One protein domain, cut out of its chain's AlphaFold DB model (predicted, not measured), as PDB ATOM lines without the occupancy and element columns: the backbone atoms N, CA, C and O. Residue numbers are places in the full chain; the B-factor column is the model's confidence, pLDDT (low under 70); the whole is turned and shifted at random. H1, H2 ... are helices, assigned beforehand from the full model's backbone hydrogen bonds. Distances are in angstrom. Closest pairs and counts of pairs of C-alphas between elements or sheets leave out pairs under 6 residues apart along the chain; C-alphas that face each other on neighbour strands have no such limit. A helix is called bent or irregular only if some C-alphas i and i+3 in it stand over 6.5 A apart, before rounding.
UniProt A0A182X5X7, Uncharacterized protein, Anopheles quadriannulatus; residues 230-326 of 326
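Overview. This is residues 230 to 326 of the 326 residues of an uncharacterized protein of Anopheles quadriannulatus (UniProt A0A182X5X7). Two helical hairpins pack one on the other: H1 and H2, which meet near their link and spread apart from there, cover the hairpin of H3 and H4, with H1 crossing H3. The short helix H5 sits on the far side of H3 and H4 from H2. The printed part has 97 residues with five named helices, H1 to H5 in that order, and no named strand; its class is all helix. It is compact, with a radius of gyration of the C-alphas of 13.2 A, and elongated, spanning 41 by 26 by 23 A.

Along the chain. H1, residues 230 to 245, begins at C-alpha 230 at (-20.971, 40.403, 32.693) and is 22.9 A long from first to last C-alpha. H2, residues 250 to 268, is 26.1 A long. H3, residues 274 to 293, is the longest helix by residues and measures 28.8 A, from C-alpha 274 at (-19.116, 45.854, 20.191) to C-alpha 293. H4, residues 301 to 316, is 22.3 A long; it is irregular, with C-alphas 310 and 313 7.1 A apart, and has a kink of 37 degrees near residue 310. H5, residues 320 to 324, ends at C-alpha 324 at (-6.883, 33.733, 15.598).

Arrangement. H2, H3 and H4 form a bundle, up and down, each running against the one before it. H2 and H3 touch, closest at the C-alphas of Ala 265 and Glu 274, 7.4 A, at a shallow tilt of 33 degrees, only just short of steep. The hairpin of H3 and H4 has a shallow tilt of 11 degrees; the C-alphas of Val 293 and Leu 301 are closest, 6.3 A. H1 touches H3 at a steep tilt of 53 degrees, the same way, with the C-alphas of Ala 238 and Val 285 closest at 4.4 A. H1 touches H2 with residues 241 to 244 alone, closest at the C-alphas of Tyr 244 and Ile 250, 5.4 A. H2 touches H4 with residues 250 to 255 alone, closest at the C-alphas of Asn 251 and Ile 310, 6.5 A. H5 is close to H4 but not clearly touching, its closest C-alphas being Val 315 and Arg 323, 6.3 A; it is apart from H1 and H2. Every O i to N i+4 pair is within hydrogen-bond range in H1, H2, H3 and H5, and 10 of 12 are in H4.

Size, cuts and confidence. The two C-alphas farthest apart, those of Thr 270 and Ile 296, are 41.0 A from each other. The printed part has no cut and ends at residue 326, the chain's last. The links are tight but for the short one from H3 to H4. Mean pLDDT of the printed part is 86.6, and residues 293 to 298 are under 70.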
ATOM      1  N   PRO A 230     -21.101  40.700  34.116       91.56
ATOM      2  CA  PRO A 230     -20.971  40.403  32.693       91.56
ATOM      3  C   PRO A 230     -20.528  38.962  32.401       91.56
ATOM      4  O   PRO A 230     -20.951  38.376  31.406       91.56
ATOM      5  N   LYS A 231     -19.703  38.345  33.259       90.94
ATOM      6  CA  LYS A 231     -19.253  36.961  33.040       90.94
ATOM      7  C   LYS A 231     -20.413  35.990  33.191       90.94
ATOM      8  O   LYS A 231     -20.585  35.103  32.354       90.94
ATOM      9  N   GLU A 232     -21.225  36.175  34.227       89.00
ATOM     10  CA  GLU A 232     -22.413  35.353  34.441       89.00
ATOM     11  C   GLU A 232     -23.447  35.559  33.323       89.00
ATOM     12  O   GLU A 232     -24.042  34.586  32.853       89.00
ATOM     13  N   PHE A 233     -23.578  36.786  32.808       93.81
ATOM     14  CA  PHE A 233     -24.376  37.080  31.617       93.81
ATOM     15  C   PHE A 233     -23.927  36.271  30.389       93.81
ATOM     16  O   PHE A 233     -24.752  35.618  29.747       93.81
ATOM     17  N   PHE A 234     -22.633  36.267  30.050       94.06
ATOM     18  CA  PHE A 234     -22.154  35.524  28.877       94.06
ATOM     19  C   PHE A 234     -22.301  34.007  29.056       94.06
ATOM     20  O   PHE A 234     -22.676  33.303  28.111       94.06
ATOM     21  N   CYS A 235     -22.104  33.500  30.279       91.56
ATOM     22  CA  CYS A 235     -22.424  32.116  30.626       91.56
ATOM     23  C   CYS A 235     -23.911  31.812  30.409       91.56
ATOM     24  O   CYS A 235     -24.252  30.776  29.841       91.56
ATOM     25  N   LEU A 236     -24.814  32.701  30.819       92.81
ATOM     26  CA  LEU A 236     -26.248  32.543  30.595       92.81
ATOM     27  C   LEU A 236     -26.602  32.513  29.102       92.81
ATOM     28  O   LEU A 236     -27.344  31.632  28.668       92.81
ATOM     29  N   VAL A 237     -26.044  33.430  28.307       94.44
ATOM     30  CA  VAL A 237     -26.238  33.456  26.848       94.44
ATOM     31  C   VAL A 237     -25.813  32.126  26.230       94.44
ATOM     32  O   VAL A 237     -26.535  31.569  25.400       94.44
ATOM     33  N   ALA A 238     -24.673  31.587  26.665       92.81
ATOM     34  CA  ALA A 238     -24.198  30.291  26.211       92.81
ATOM     35  C   ALA A 238     -25.167  29.155  26.575       92.81
ATOM     36  O   ALA A 238     -25.506  28.361  25.700       92.81
ATOM     37  N   HIS A 239     -25.700  29.117  27.801       91.25
ATOM     38  CA  HIS A 239     -26.706  28.122  28.191       91.25
ATOM     39  C   HIS A 239     -27.964  28.172  27.308       91.25
ATOM     40  O   HIS A 239     -28.411  27.125  26.838       91.25
ATOM     41  N   VAL A 240     -28.492  29.367  27.003       92.94
ATOM     42  CA  VAL A 240     -29.653  29.524  26.101       92.94
ATOM     43  C   VAL A 240     -29.350  28.956  24.710       92.94
ATOM     44  O   VAL A 240     -30.161  28.226  24.135       92.94
ATOM     45  N   VAL A 241     -28.166  29.254  24.163       93.19
ATOM     46  CA  VAL A 241     -27.732  28.721  22.861       93.19
ATOM     47  C   VAL A 241     -27.641  27.195  22.898       93.19
ATOM     48  O   VAL A 241     -28.147  26.531  21.991       93.19
ATOM     49  N   MET A 242     -27.068  26.627  23.960       90.81
ATOM     50  CA  MET A 242     -26.969  25.176  24.126       90.81
ATOM     51  C   MET A 242     -28.337  24.505  24.278       90.81
ATOM     52  O   MET A 242     -28.553  23.413  23.750       90.81
ATOM     53  N   ASP A 243     -29.307  25.166  24.907       88.75
ATOM     54  CA  ASP A 243     -30.681  24.668  24.964       88.75
ATOM     55  C   ASP A 243     -31.372  24.685  23.595       88.75
ATOM     56  O   ASP A 243     -32.166  23.788  23.289       88.75
ATOM     57  N   TYR A 244     -31.034  25.631  22.719       91.06
ATOM     58  CA  TYR A 244     -31.484  25.611  21.324       91.06
ATOM     59  C   TYR A 244     -30.843  24.517  20.487       91.06
ATOM     60  O   TYR A 244     -31.498  24.007  19.574       91.06
ATOM     61  N   CYS A 245     -29.625  24.095  20.817       88.56
ATOM     62  CA  CYS A 245     -29.006  22.938  20.177       88.56
ATOM     63  C   CYS A 245     -29.807  21.647  20.406       88.56
ATOM     64  O   CYS A 245     -29.802  20.761  19.556       88.56
ATOM     65  N   LYS A 246     -30.587  21.566  21.489       85.69
ATOM     66  CA  LYS A 246     -31.488  20.437  21.778       85.69
ATOM     67  C   LYS A 246     -32.813  20.497  20.991       85.69
ATOM     68  O   LYS A 246     -33.668  19.632  21.170       85.69
ATOM     69  N   LYS A 247     -33.036  21.517  20.149       85.81
ATOM     70  CA  LYS A 247     -34.287  21.737  19.394       85.81
ATOM     71  C   LYS A 247     -34.085  21.536  17.886       85.81
ATOM     72  O   LYS A 247     -33.023  21.802  17.329       85.81
ATOM     73  N   THR A 248     -35.146  21.132  17.186       81.56
ATOM     74  CA  THR A 248     -35.116  20.833  15.738       81.56
ATOM     75  C   THR A 248     -34.815  22.059  14.861       81.56
ATOM     76  O   THR A 248     -34.190  21.933  13.807       81.56
ATOM     77  N   ASN A 249     -35.192  23.262  15.303       87.06
ATOM     78  CA  ASN A 249     -35.041  24.525  14.575       87.06
ATOM     79  C   ASN A 249     -33.838  25.383  15.024       87.06
ATOM     80  O   ASN A 249     -33.876  26.609  14.899       87.06
ATOM     81  N   ILE A 250     -32.755  24.741  15.481       89.19
ATOM     82  CA  ILE A 250     -31.506  25.371  15.957       89.19
ATOM     83  C   ILE A 250     -31.044  26.582  15.121       89.19
ATOM     84  O   ILE A 250     -30.750  27.633  15.679       89.19
ATOM     85  N   ASN A 251     -31.014  26.475  13.786       88.44
ATOM     86  CA  ASN A 251     -30.463  27.520  12.911       88.44
ATOM     87  C   ASN A 251     -31.234  28.840  13.033       88.44
ATOM     88  O   ASN A 251     -30.629  29.891  13.221       88.44
ATOM     89  N   ALA A 252     -32.567  28.770  12.981       90.69
ATOM     90  CA  ALA A 252     -33.414  29.948  13.109       90.69
ATOM     91  C   ALA A 252     -33.311  30.547  14.519       90.69
ATOM     92  O   ALA A 252     -33.060  31.742  14.645       90.69
ATOM     93  N   LYS A 253     -33.425  29.711  15.560       91.56
ATOM     94  CA  LYS A 253     -33.408  30.164  16.959       91.56
ATOM     95  C   LYS A 253     -32.090  30.823  17.354       91.56
ATOM     96  O   LYS A 253     -32.092  31.942  17.854       91.56
ATOM     97  N   VAL A 254     -30.959  30.171  17.072       92.94
ATOM     98  CA  VAL A 254     -29.631  30.698  17.422       92.94
ATOM     99  C   VAL A 254     -29.351  32.000  16.673       92.94
ATOM    100  O   VAL A 254     -28.963  32.985  17.294       92.94
ATOM    101  N   LYS A 255     -29.602  32.059  15.355       92.19
ATOM    102  CA  LYS A 255     -29.390  33.299  14.586       92.19
ATOM    103  C   LYS A 255     -30.260  34.442  15.084       92.19
ATOM    104  O   LYS A 255     -29.766  35.557  15.230       92.19
ATOM    105  N   LYS A 256     -31.540  34.166  15.334       93.06
ATOM    106  CA  LYS A 256     -32.498  35.161  15.810       93.06
ATOM    107  C   LYS A 256     -32.080  35.691  17.179       93.06
ATOM    108  O   LYS A 256     -31.958  36.901  17.333       93.06
ATOM    109  N   PHE A 257     -31.772  34.815  18.130       94.44
ATOM    110  CA  PHE A 257     -31.336  35.211  19.468       94.44
ATOM    111  C   PHE A 257     -30.038  36.030  19.444       94.44
ATOM    112  O   PHE A 257     -30.008  37.144  19.961       94.44
ATOM    113  N   LEU A 258     -28.996  35.556  18.750       93.25
ATOM    114  CA  LEU A 258     -27.718  36.275  18.655       93.25
ATOM    115  C   LEU A 258     -27.852  37.622  17.925       93.25
ATOM    116  O   LEU A 258     -27.203  38.595  18.299       93.25
ATOM    117  N   SER A 259     -28.711  37.709  16.903       92.44
ATOM    118  CA  SER A 259     -29.004  38.979  16.229       92.44
ATOM    119  C   SER A 259     -29.700  39.972  17.159       92.44
ATOM    120  O   SER A 259     -29.357  41.152  17.141       92.44
ATOM    121  N   ASN A 260     -30.653  39.514  17.977       94.56
ATOM    122  CA  ASN A 260     -31.319  40.371  18.959       94.56
ATOM    123  C   ASN A 260     -30.350  40.803  20.068       94.56
ATOM    124  O   ASN A 260     -30.340  41.971  20.427       94.56
ATOM    125  N   LEU A 261     -29.446  39.934  20.535       94.44
ATOM    126  CA  LEU A 261     -28.411  40.323  21.506       94.44
ATOM    127  C   LEU A 261     -27.449  41.397  20.977       94.44
ATOM    128  O   LEU A 261     -26.985  42.236  21.749       94.44
ATOM    129  N   LYS A 262     -27.161  41.410  19.670       91.44
ATOM    130  CA  LYS A 262     -26.414  42.512  19.043       91.44
ATOM    131  C   LYS A 262     -27.201  43.822  19.064       91.44
ATOM    132  O   LYS A 262     -26.617  44.876  19.290       91.44
ATOM    133  N   GLN A 263     -28.509  43.770  18.810       91.88
ATOM    134  CA  GLN A 263     -29.372  44.953  18.884       91.88
ATOM    135  C   GLN A 263     -29.496  45.463  20.323       91.88
ATOM    136  O   GLN A 263     -29.369  46.663  20.543       91.88
ATOM    137  N   PHE A 264     -29.642  44.554  21.288       94.38
ATOM    138  CA  PHE A 264     -29.606  44.857  22.716       94.38
ATOM    139  C   PHE A 264     -28.334  45.615  23.100       94.38
ATOM    140  O   PHE A 264     -28.434  46.686  23.686       94.38
ATOM    141  N   ALA A 265     -27.148  45.127  22.720       92.50
ATOM    142  CA  ALA A 265     -25.896  45.815  23.038       92.50
ATOM    143  C   ALA A 265     -25.873  47.249  22.483       92.50
ATOM    144  O   ALA A 265     -25.552  48.189  23.200       92.50
ATOM    145  N   LYS A 266     -26.320  47.442  21.235       90.19
ATOM    146  CA  LYS A 266     -26.397  48.775  20.612       90.19
ATOM    147  C   LYS A 266     -27.391  49.707  21.302       90.19
ATOM    148  O   LYS A 266     -27.144  50.907  21.368       90.19
ATOM    149  N   LYS A 267     -28.519  49.169  21.766       91.56
ATOM    150  CA  LYS A 267     -29.611  49.937  22.379       91.56
ATOM    151  C   LYS A 267     -29.342  50.252  23.853       91.56
ATOM    152  O   LYS A 267     -29.574  51.375  24.283       91.56
ATOM    153  N   CYS A 268     -28.877  49.263  24.610       89.81
ATOM    154  CA  CYS A 268     -28.867  49.274  26.072       89.81
ATOM    155  C   CYS A 268     -27.457  49.338  26.676       89.81
ATOM    156  O   CYS A 268     -27.326  49.706  27.840       89.81
ATOM    157  N   LEU A 269     -26.409  49.001  25.913       89.88
ATOM    158  CA  LEU A 269     -25.011  48.988  26.363       89.88
ATOM    159  C   LEU A 269     -24.170  49.988  25.551       89.88
ATOM    160  O   LEU A 269     -23.162  49.643  24.946       89.88
ATOM    161  N   THR A 270     -24.582  51.258  25.521       77.62
ATOM    162  CA  THR A 270     -24.022  52.295  24.625       77.62
ATOM    163  C   THR A 270     -22.535  52.608  24.819       77.62
ATOM    164  O   THR A 270     -21.941  53.280  23.977       77.62
ATOM    165  N   HIS A 271     -21.937  52.163  25.922       79.94
ATOM    166  CA  HIS A 271     -20.519  52.362  26.234       79.94
ATOM    167  C   HIS A 271     -19.666  51.109  26.014       79.94
ATOM    168  O   HIS A 271     -18.450  51.181  26.171       79.94
ATOM    169  N   GLU A 272     -20.283  49.980  25.663       82.88
ATOM    170  CA  GLU A 272     -19.571  48.725  25.462       82.88
ATOM    171  C   GLU A 272     -18.887  48.652  24.104       82.88
ATOM    172  O   GLU A 272     -19.407  49.110  23.081       82.88
ATOM    173  N   ASN A 273     -17.716  48.019  24.089       86.69
ATOM    174  CA  ASN A 273     -17.029  47.726  22.844       86.69
ATOM    175  C   ASN A 273     -17.753  46.567  22.137       86.69
ATOM    176  O   ASN A 273     -17.743  45.431  22.613       86.69
ATOM    177  N   GLU A 274     -18.365  46.847  20.979       85.88
ATOM    178  CA  GLU A 274     -19.116  45.854  20.191       85.88
ATOM    179  C   GLU A 274     -18.266  44.612  19.859       85.88
ATOM    180  O   GLU A 274     -18.782  43.492  19.862       85.88
ATOM    181  N   GLU A 275     -16.962  44.787  19.616       87.00
ATOM    182  CA  GLU A 275     -16.042  43.690  19.308       87.00
ATOM    183  C   GLU A 275     -15.765  42.821  20.536       87.00
ATOM    184  O   GLU A 275     -15.776  41.593  20.432       87.00
ATOM    185  N   GLU A 276     -15.547  43.438  21.696       89.44
ATOM    186  CA  GLU A 276     -15.297  42.736  22.958       89.44
ATOM    187  C   GLU A 276     -16.543  41.969  23.408       89.44
ATOM    188  O   GLU A 276     -16.474  40.768  23.675       89.44
ATOM    189  N   TYR A 277     -17.707  42.620  23.371       91.81
ATOM    190  CA  TYR A 277     -18.994  42.006  23.687       91.81
ATOM    191  C   TYR A 277     -19.277  40.780  22.805       91.81
ATOM    192  O   TYR A 277     -19.630  39.706  23.300       91.81
ATOM    193  N   LEU A 278     -19.078  40.906  21.486       90.62
ATOM    194  CA  LEU A 278     -19.273  39.792  20.558       90.62
ATOM    195  C   LEU A 278     -18.239  38.676  20.774       90.62
ATOM    196  O   LEU A 278     -18.590  37.497  20.689       90.62
ATOM    197  N   THR A 279     -16.986  39.037  21.061       91.69
ATOM    198  CA  THR A 279     -15.915  38.078  21.355       91.69
ATOM    199  C   THR A 279     -16.266  37.249  22.589       91.69
ATOM    200  O   THR A 279     -16.221  36.022  22.519       91.69
ATOM    201  N   ASN A 280     -16.715  37.890  23.670       93.25
ATOM    202  CA  ASN A 280     -17.098  37.215  24.909       93.25
ATOM    203  C   ASN A 280     -18.289  36.263  24.716       93.25
ATOM    204  O   ASN A 280     -18.233  35.123  25.172       93.25
ATOM    205  N   ILE A 281     -19.322  36.667  23.960       93.44
ATOM    206  CA  ILE A 281     -20.432  35.762  23.603       93.44
ATOM    207  C   ILE A 281     -19.907  34.505  22.906       93.44
ATOM    208  O   ILE A 281     -20.285  33.389  23.263       93.44
ATOM    209  N   ILE A 282     -19.051  34.671  21.893       92.31
ATOM    210  CA  ILE A 282     -18.559  33.534  21.114       92.31
ATOM    211  C   ILE A 282     -17.676  32.633  21.982       92.31
ATOM    212  O   ILE A 282     -17.864  31.418  21.949       92.31
ATOM    213  N   GLN A 283     -16.771  33.199  22.787       92.12
ATOM    214  CA  GLN A 283     -15.916  32.430  23.697       92.12
ATOM    215  C   GLN A 283     -16.741  31.615  24.693       92.12
ATOM    216  O   GLN A 283     -16.490  30.421  24.848       92.12
ATOM    217  N   SER A 284     -17.760  32.213  25.315       93.69
ATOM    218  CA  SER A 284     -18.626  31.499  26.258       93.69
ATOM    219  C   SER A 284     -19.420  30.380  25.585       93.69
ATOM    220  O   SER A 284     -19.511  29.287  26.141       93.69
ATOM    221  N   VAL A 285     -19.954  30.604  24.378       92.69
ATOM    222  CA  VAL A 285     -20.668  29.558  23.626       92.69
ATOM    223  C   VAL A 285     -19.726  28.422  23.225       92.69
ATOM    224  O   VAL A 285     -20.096  27.257  23.365       92.69
ATOM    225  N   VAL A 286     -18.514  28.726  22.752       90.19
ATOM    226  CA  VAL A 286     -17.508  27.711  22.395       90.19
ATOM    227  C   VAL A 286     -17.087  26.916  23.630       90.19
ATOM    228  O   VAL A 286     -17.115  25.689  23.582       90.19
ATOM    229  N   GLY A 287     -16.777  27.588  24.743       89.38
ATOM    230  CA  GLY A 287     -16.409  26.939  26.005       89.38
ATOM    231  C   GLY A 287     -17.481  25.956  26.482       89.38
ATOM    232  O   GLY A 287     -17.198  24.774  26.664       89.38
ATOM    233  N   GLN A 288     -18.736  26.406  26.555       88.31
ATOM    234  CA  GLN A 288     -19.880  25.556  26.914       88.31
ATOM    235  C   GLN A 288     -20.131  24.418  25.916       88.31
ATOM    236  O   GLN A 288     -20.486  23.309  26.310       88.31
ATOM    237  N   SER A 289     -19.934  24.663  24.619       86.94
ATOM    238  CA  SER A 289     -20.076  23.621  23.595       86.94
ATOM    239  C   SER A 289     -19.064  22.501  23.803       86.94
ATOM    240  O   SER A 289     -19.433  21.329  23.741       86.94
ATOM    241  N   LEU A 290     -17.806  22.855  24.077       82.88
ATOM    242  CA  LEU A 290     -16.744  21.888  24.338       82.88
ATOM    243  C   LEU A 290     -17.045  21.080  25.600       82.88
ATOM    244  O   LEU A 290     -16.972  19.858  25.549       82.88
ATOM    245  N   GLU A 291     -17.461  21.727  26.690       83.38
ATOM    246  CA  GLU A 291     -17.850  21.033  27.924       83.38
ATOM    247  C   GLU A 291     -18.981  20.024  27.689       83.38
ATOM    248  O   GLU A 291     -18.899  18.886  28.153       83.38
ATOM    249  N   GLN A 292     -20.012  20.388  26.918       76.69
ATOM    250  CA  GLN A 292     -21.155  19.501  26.695       76.69
ATOM    251  C   GLN A 292     -20.843  18.299  25.800       76.69
ATOM    252  O   GLN A 292     -21.408  17.235  26.045       76.69
ATOM    253  N   VAL A 293     -19.934  18.404  24.823       68.12
ATOM    254  CA  VAL A 293     -19.541  17.266  23.959       68.12
ATOM    255  C   VAL A 293     -18.967  16.097  24.767       68.12
ATOM    256  O   VAL A 293     -19.125  14.942  24.374       68.12
ATOM    257  N   PHE A 294     -18.339  16.375  25.911       61.72
ATOM    258  CA  PHE A 294     -17.707  15.359  26.756       61.72
ATOM    259  C   PHE A 294     -18.622  14.802  27.861       61.72
ATOM    260  O   PHE A 294     -18.165  14.020  28.696       61.72
ATOM    261  N   THR A 295     -19.912  15.161  27.878       68.69
ATOM    262  CA  THR A 295     -20.870  14.697  28.900       68.69
ATOM    263  C   THR A 295     -21.825  13.616  28.380       68.69
ATOM    264  O   THR A 295     -22.235  13.625  27.223       68.69
ATOM    265  N   ILE A 296     -22.223  12.682  29.257       52.91
ATOM    266  CA  ILE A 296     -23.063  11.504  28.933       52.91
ATOM    267  C   ILE A 296     -24.458  11.895  28.396       52.91
ATOM    268  O   ILE A 296     -25.033  11.166  27.594       52.91
ATOM    269  N   ASN A 297     -24.970  13.070  28.782       58.69
ATOM    270  CA  ASN A 297     -26.227  13.658  28.289       58.69
ATOM    271  C   ASN A 297     -25.984  14.894  27.401       58.69
ATOM    272  O   ASN A 297     -26.825  15.790  27.313       58.69
ATOM    273  N   GLY A 298     -24.796  14.961  26.806       61.97
ATOM    274  CA  GLY A 298     -24.324  16.070  25.999       61.97
ATOM    275  C   GLY A 298     -25.056  16.231  24.673       61.97
ATOM    276  O   GLY A 298     -25.778  15.355  24.195       61.97
ATOM    277  N   VAL A 299     -24.838  17.379  24.041       74.19
ATOM    278  CA  VAL A 299     -25.293  17.629  22.673       74.19
ATOM    279  C   VAL A 299     -24.429  16.819  21.700       74.19
ATOM    280  O   VAL A 299     -23.203  16.819  21.797       74.19
ATOM    281  N   ALA A 300     -25.064  16.135  20.745       79.12
ATOM    282  CA  ALA A 300     -24.360  15.325  19.752       79.12
ATOM    283  C   ALA A 300     -23.370  16.166  18.917       79.12
ATOM    284  O   ALA A 300     -23.671  17.296  18.530       79.12
ATOM    285  N   LEU A 301     -22.206  15.592  18.591       82.75
ATOM    286  CA  LEU A 301     -21.110  16.292  17.902       82.75
ATOM    287  C   LEU A 301     -21.551  16.962  16.588       82.75
ATOM    288  O   LEU A 301     -21.212  18.114  16.331       82.75
ATOM    289  N   ASN A 302     -22.389  16.287  15.798       83.25
ATOM    290  CA  ASN A 302     -22.943  16.821  14.549       83.25
ATOM    291  C   ASN A 302     -23.807  18.087  14.747       83.25
ATOM    292  O   ASN A 302     -23.912  18.928  13.853       83.25
ATOM    293  N   VAL A 303     -24.436  18.249  15.913       85.69
ATOM    294  CA  VAL A 303     -25.194  19.455  16.268       85.69
ATOM    295  C   VAL A 303     -24.245  20.597  16.633       85.69
ATOM    296  O   VAL A 303     -24.508  21.740  16.263       85.69
ATOM    297  N   ILE A 304     -23.118  20.301  17.282       86.19
ATOM    298  CA  ILE A 304     -22.077  21.291  17.597       86.19
ATOM    299  C   ILE A 304     -21.376  21.785  16.328       86.19
ATOM    300  O   ILE A 304     -21.212  22.989  16.144       86.19
ATOM    301  N   GLU A 305     -21.066  20.898  15.383       86.62
ATOM    302  CA  GLU A 305     -20.558  21.292  14.059       86.62
ATOM    303  C   GLU A 305     -21.530  22.240  13.336       86.62
ATOM    304  O   GLU A 305     -21.139  23.246  12.726       86.62
ATOM    305  N   LYS A 306     -22.834  21.960  13.449       88.94
ATOM    306  CA  LYS A 306     -23.888  22.827  12.918       88.94
ATOM    307  C   LYS A 306     -23.927  24.178  13.637       88.94
ATOM    308  O   LYS A 306     -24.091  25.197  12.965       88.94
ATOM    309  N   LEU A 307     -23.751  24.211  14.960       91.19
ATOM    310  CA  LEU A 307     -23.638  25.446  15.742       91.19
ATOM    311  C   LEU A 307     -22.446  26.294  15.277       91.19
ATOM    312  O   LEU A 307     -22.624  27.472  14.968       91.19
ATOM    313  N   PHE A 308     -21.260  25.706  15.120       90.38
ATOM    314  CA  PHE A 308     -20.083  26.425  14.622       90.38
ATOM    315  C   PHE A 308     -20.280  26.948  13.198       90.38
ATOM    316  O   PHE A 308     -19.898  28.076  12.886       90.38
ATOM    317  N   THR A 309     -20.984  26.197  12.348       90.81
ATOM    318  CA  THR A 309     -21.382  26.677  11.015       90.81
ATOM    319  C   THR A 309     -22.305  27.899  11.099       90.81
ATOM    320  O   THR A 309     -22.163  28.836  10.311       90.81
ATOM    321  N   ILE A 310     -23.232  27.925  12.065       91.25
ATOM    322  CA  ILE A 310     -24.132  29.064  12.313       91.25
ATOM    323  C   ILE A 310     -23.362  30.282  12.842       91.25
ATOM    324  O   ILE A 310     -23.685  31.406  12.458       91.25
ATOM    325  N   MET A 311     -22.358  30.069  13.695       91.12
ATOM    326  CA  MET A 311     -21.573  31.133  14.329       91.12
ATOM    327  C   MET A 311     -20.448  31.684  13.450       91.12
ATOM    328  O   MET A 311     -20.027  32.821  13.654       91.12
ATOM    329  N   LYS A 312     -19.984  30.935  12.442       89.50
ATOM    330  CA  LYS A 312     -18.900  31.346  11.533       89.50
ATOM    331  C   LYS A 312     -19.035  32.784  10.998       89.50
ATOM    332  O   LYS A 312     -18.043  33.508  11.055       89.50
ATOM    333  N   PRO A 313     -20.213  33.263  10.544       88.38
ATOM    334  CA  PRO A 313     -20.371  34.647  10.094       88.38
ATOM    335  C   PRO A 313     -20.094  35.690  11.189       88.38
ATOM    336  O   PRO A 313     -19.613  36.779  10.889       88.38
ATOM    337  N   LEU A 314     -20.375  35.366  12.455       85.69
ATOM    338  CA  LEU A 314     -20.106  36.244  13.595       85.69
ATOM    339  C   LEU A 314     -18.602  36.362  13.844       85.69
ATOM    340  O   LEU A 314     -18.103  37.468  14.010       85.69
ATOM    341  N   VAL A 315     -17.879  35.241  13.767       86.38
ATOM    342  CA  VAL A 315     -16.414  35.212  13.893       86.38
ATOM    343  C   VAL A 315     -15.757  35.992  12.756       86.38
ATOM    344  O   VAL A 315     -14.828  36.756  12.991       86.38
ATOM    345  N   THR A 316     -16.253  35.877  11.516       85.69
ATOM    346  CA  THR A 316     -15.659  36.600  10.375       85.69
ATOM    347  C   THR A 316     -15.731  38.124  10.480       85.69
ATOM    348  O   THR A 316     -14.976  38.796   9.783       85.69
ATOM    349  N   GLN A 317     -16.610  38.658  11.333       82.88
ATOM    350  CA  GLN A 317     -16.756  40.097  11.574       82.88
ATOM    351  C   GLN A 317     -15.749  40.637  12.602       82.88
ATOM    352  O   GLN A 317     -15.621  41.849  12.720       82.88
ATOM    353  N   LEU A 318     -15.034  39.766  13.325       84.69
ATOM    354  CA  LEU A 318     -14.068  40.168  14.346       84.69
ATOM    355  C   LEU A 318     -12.698  40.558  13.749       84.69
ATOM    356  O   LEU A 318     -12.303  40.048  12.686       84.69
ATOM    357  N   PRO A 319     -11.911  41.394  14.458       84.88
ATOM    358  CA  PRO A 319     -10.515  41.659  14.120       84.88
ATOM    359  C   PRO A 319      -9.697  40.374  13.949       84.88
ATOM    360  O   PRO A 319     -10.000  39.330  14.528       84.88
ATOM    361  N   LEU A 320      -8.639  40.432  13.134       82.94
ATOM    362  CA  LEU A 320      -7.812  39.257  12.822       82.94
ATOM    363  C   LEU A 320      -7.223  38.595  14.079       82.94
ATOM    364  O   LEU A 320      -7.090  37.375  14.103       82.94
ATOM    365  N   GLU A 321      -6.879  39.376  15.102       81.19
ATOM    366  CA  GLU A 321      -6.315  38.859  16.353       81.19
ATOM    367  C   GLU A 321      -7.340  38.036  17.138       81.19
ATOM    368  O   GLU A 321      -7.072  36.877  17.452       81.19
ATOM    369  N   ASN A 322      -8.556  38.558  17.322       79.25
ATOM    370  CA  ASN A 322      -9.645  37.830  17.981       79.25
ATOM    371  C   ASN A 322     -10.056  36.587  17.182       79.25
ATOM    372  O   ASN A 322     -10.345  35.548  17.765       79.25
ATOM    373  N   ARG A 323     -10.014  36.655  15.842       82.62
ATOM    374  CA  ARG A 323     -10.261  35.491  14.975       82.62
ATOM    375  C   ARG A 323      -9.216  34.391  15.114       82.62
ATOM    376  O   ARG A 323      -9.561  33.240  14.915       82.62
ATOM    377  N   LYS A 324      -7.952  34.727  15.390       80.19
ATOM    378  CA  LYS A 324      -6.883  33.733  15.598       80.19
ATOM    379  C   LYS A 324      -6.977  33.050  16.961       80.19
ATOM    380  O   LYS A 324      -6.461  31.949  17.108       80.19
ATOM    381  N   ALA A 325      -7.574  33.720  17.945       75.06
ATOM    382  CA  ALA A 325      -7.774  33.190  19.289       75.06
ATOM    383  C   ALA A 325      -8.974  32.227  19.399       75.06
ATOM    384  O   ALA A 325      -9.157  31.620  20.453       75.06
ATOM    385  N   MET A 326      -9.787  32.113  18.342       72.88
ATOM    386  CA  MET A 326     -10.981  31.262  18.247       72.88
ATOM    387  C   MET A 326     -10.766  30.091  17.300       72.88
ATOM    388  O   MET A 326     -11.313  29.010  17.607       72.88
TER     389      MET A 326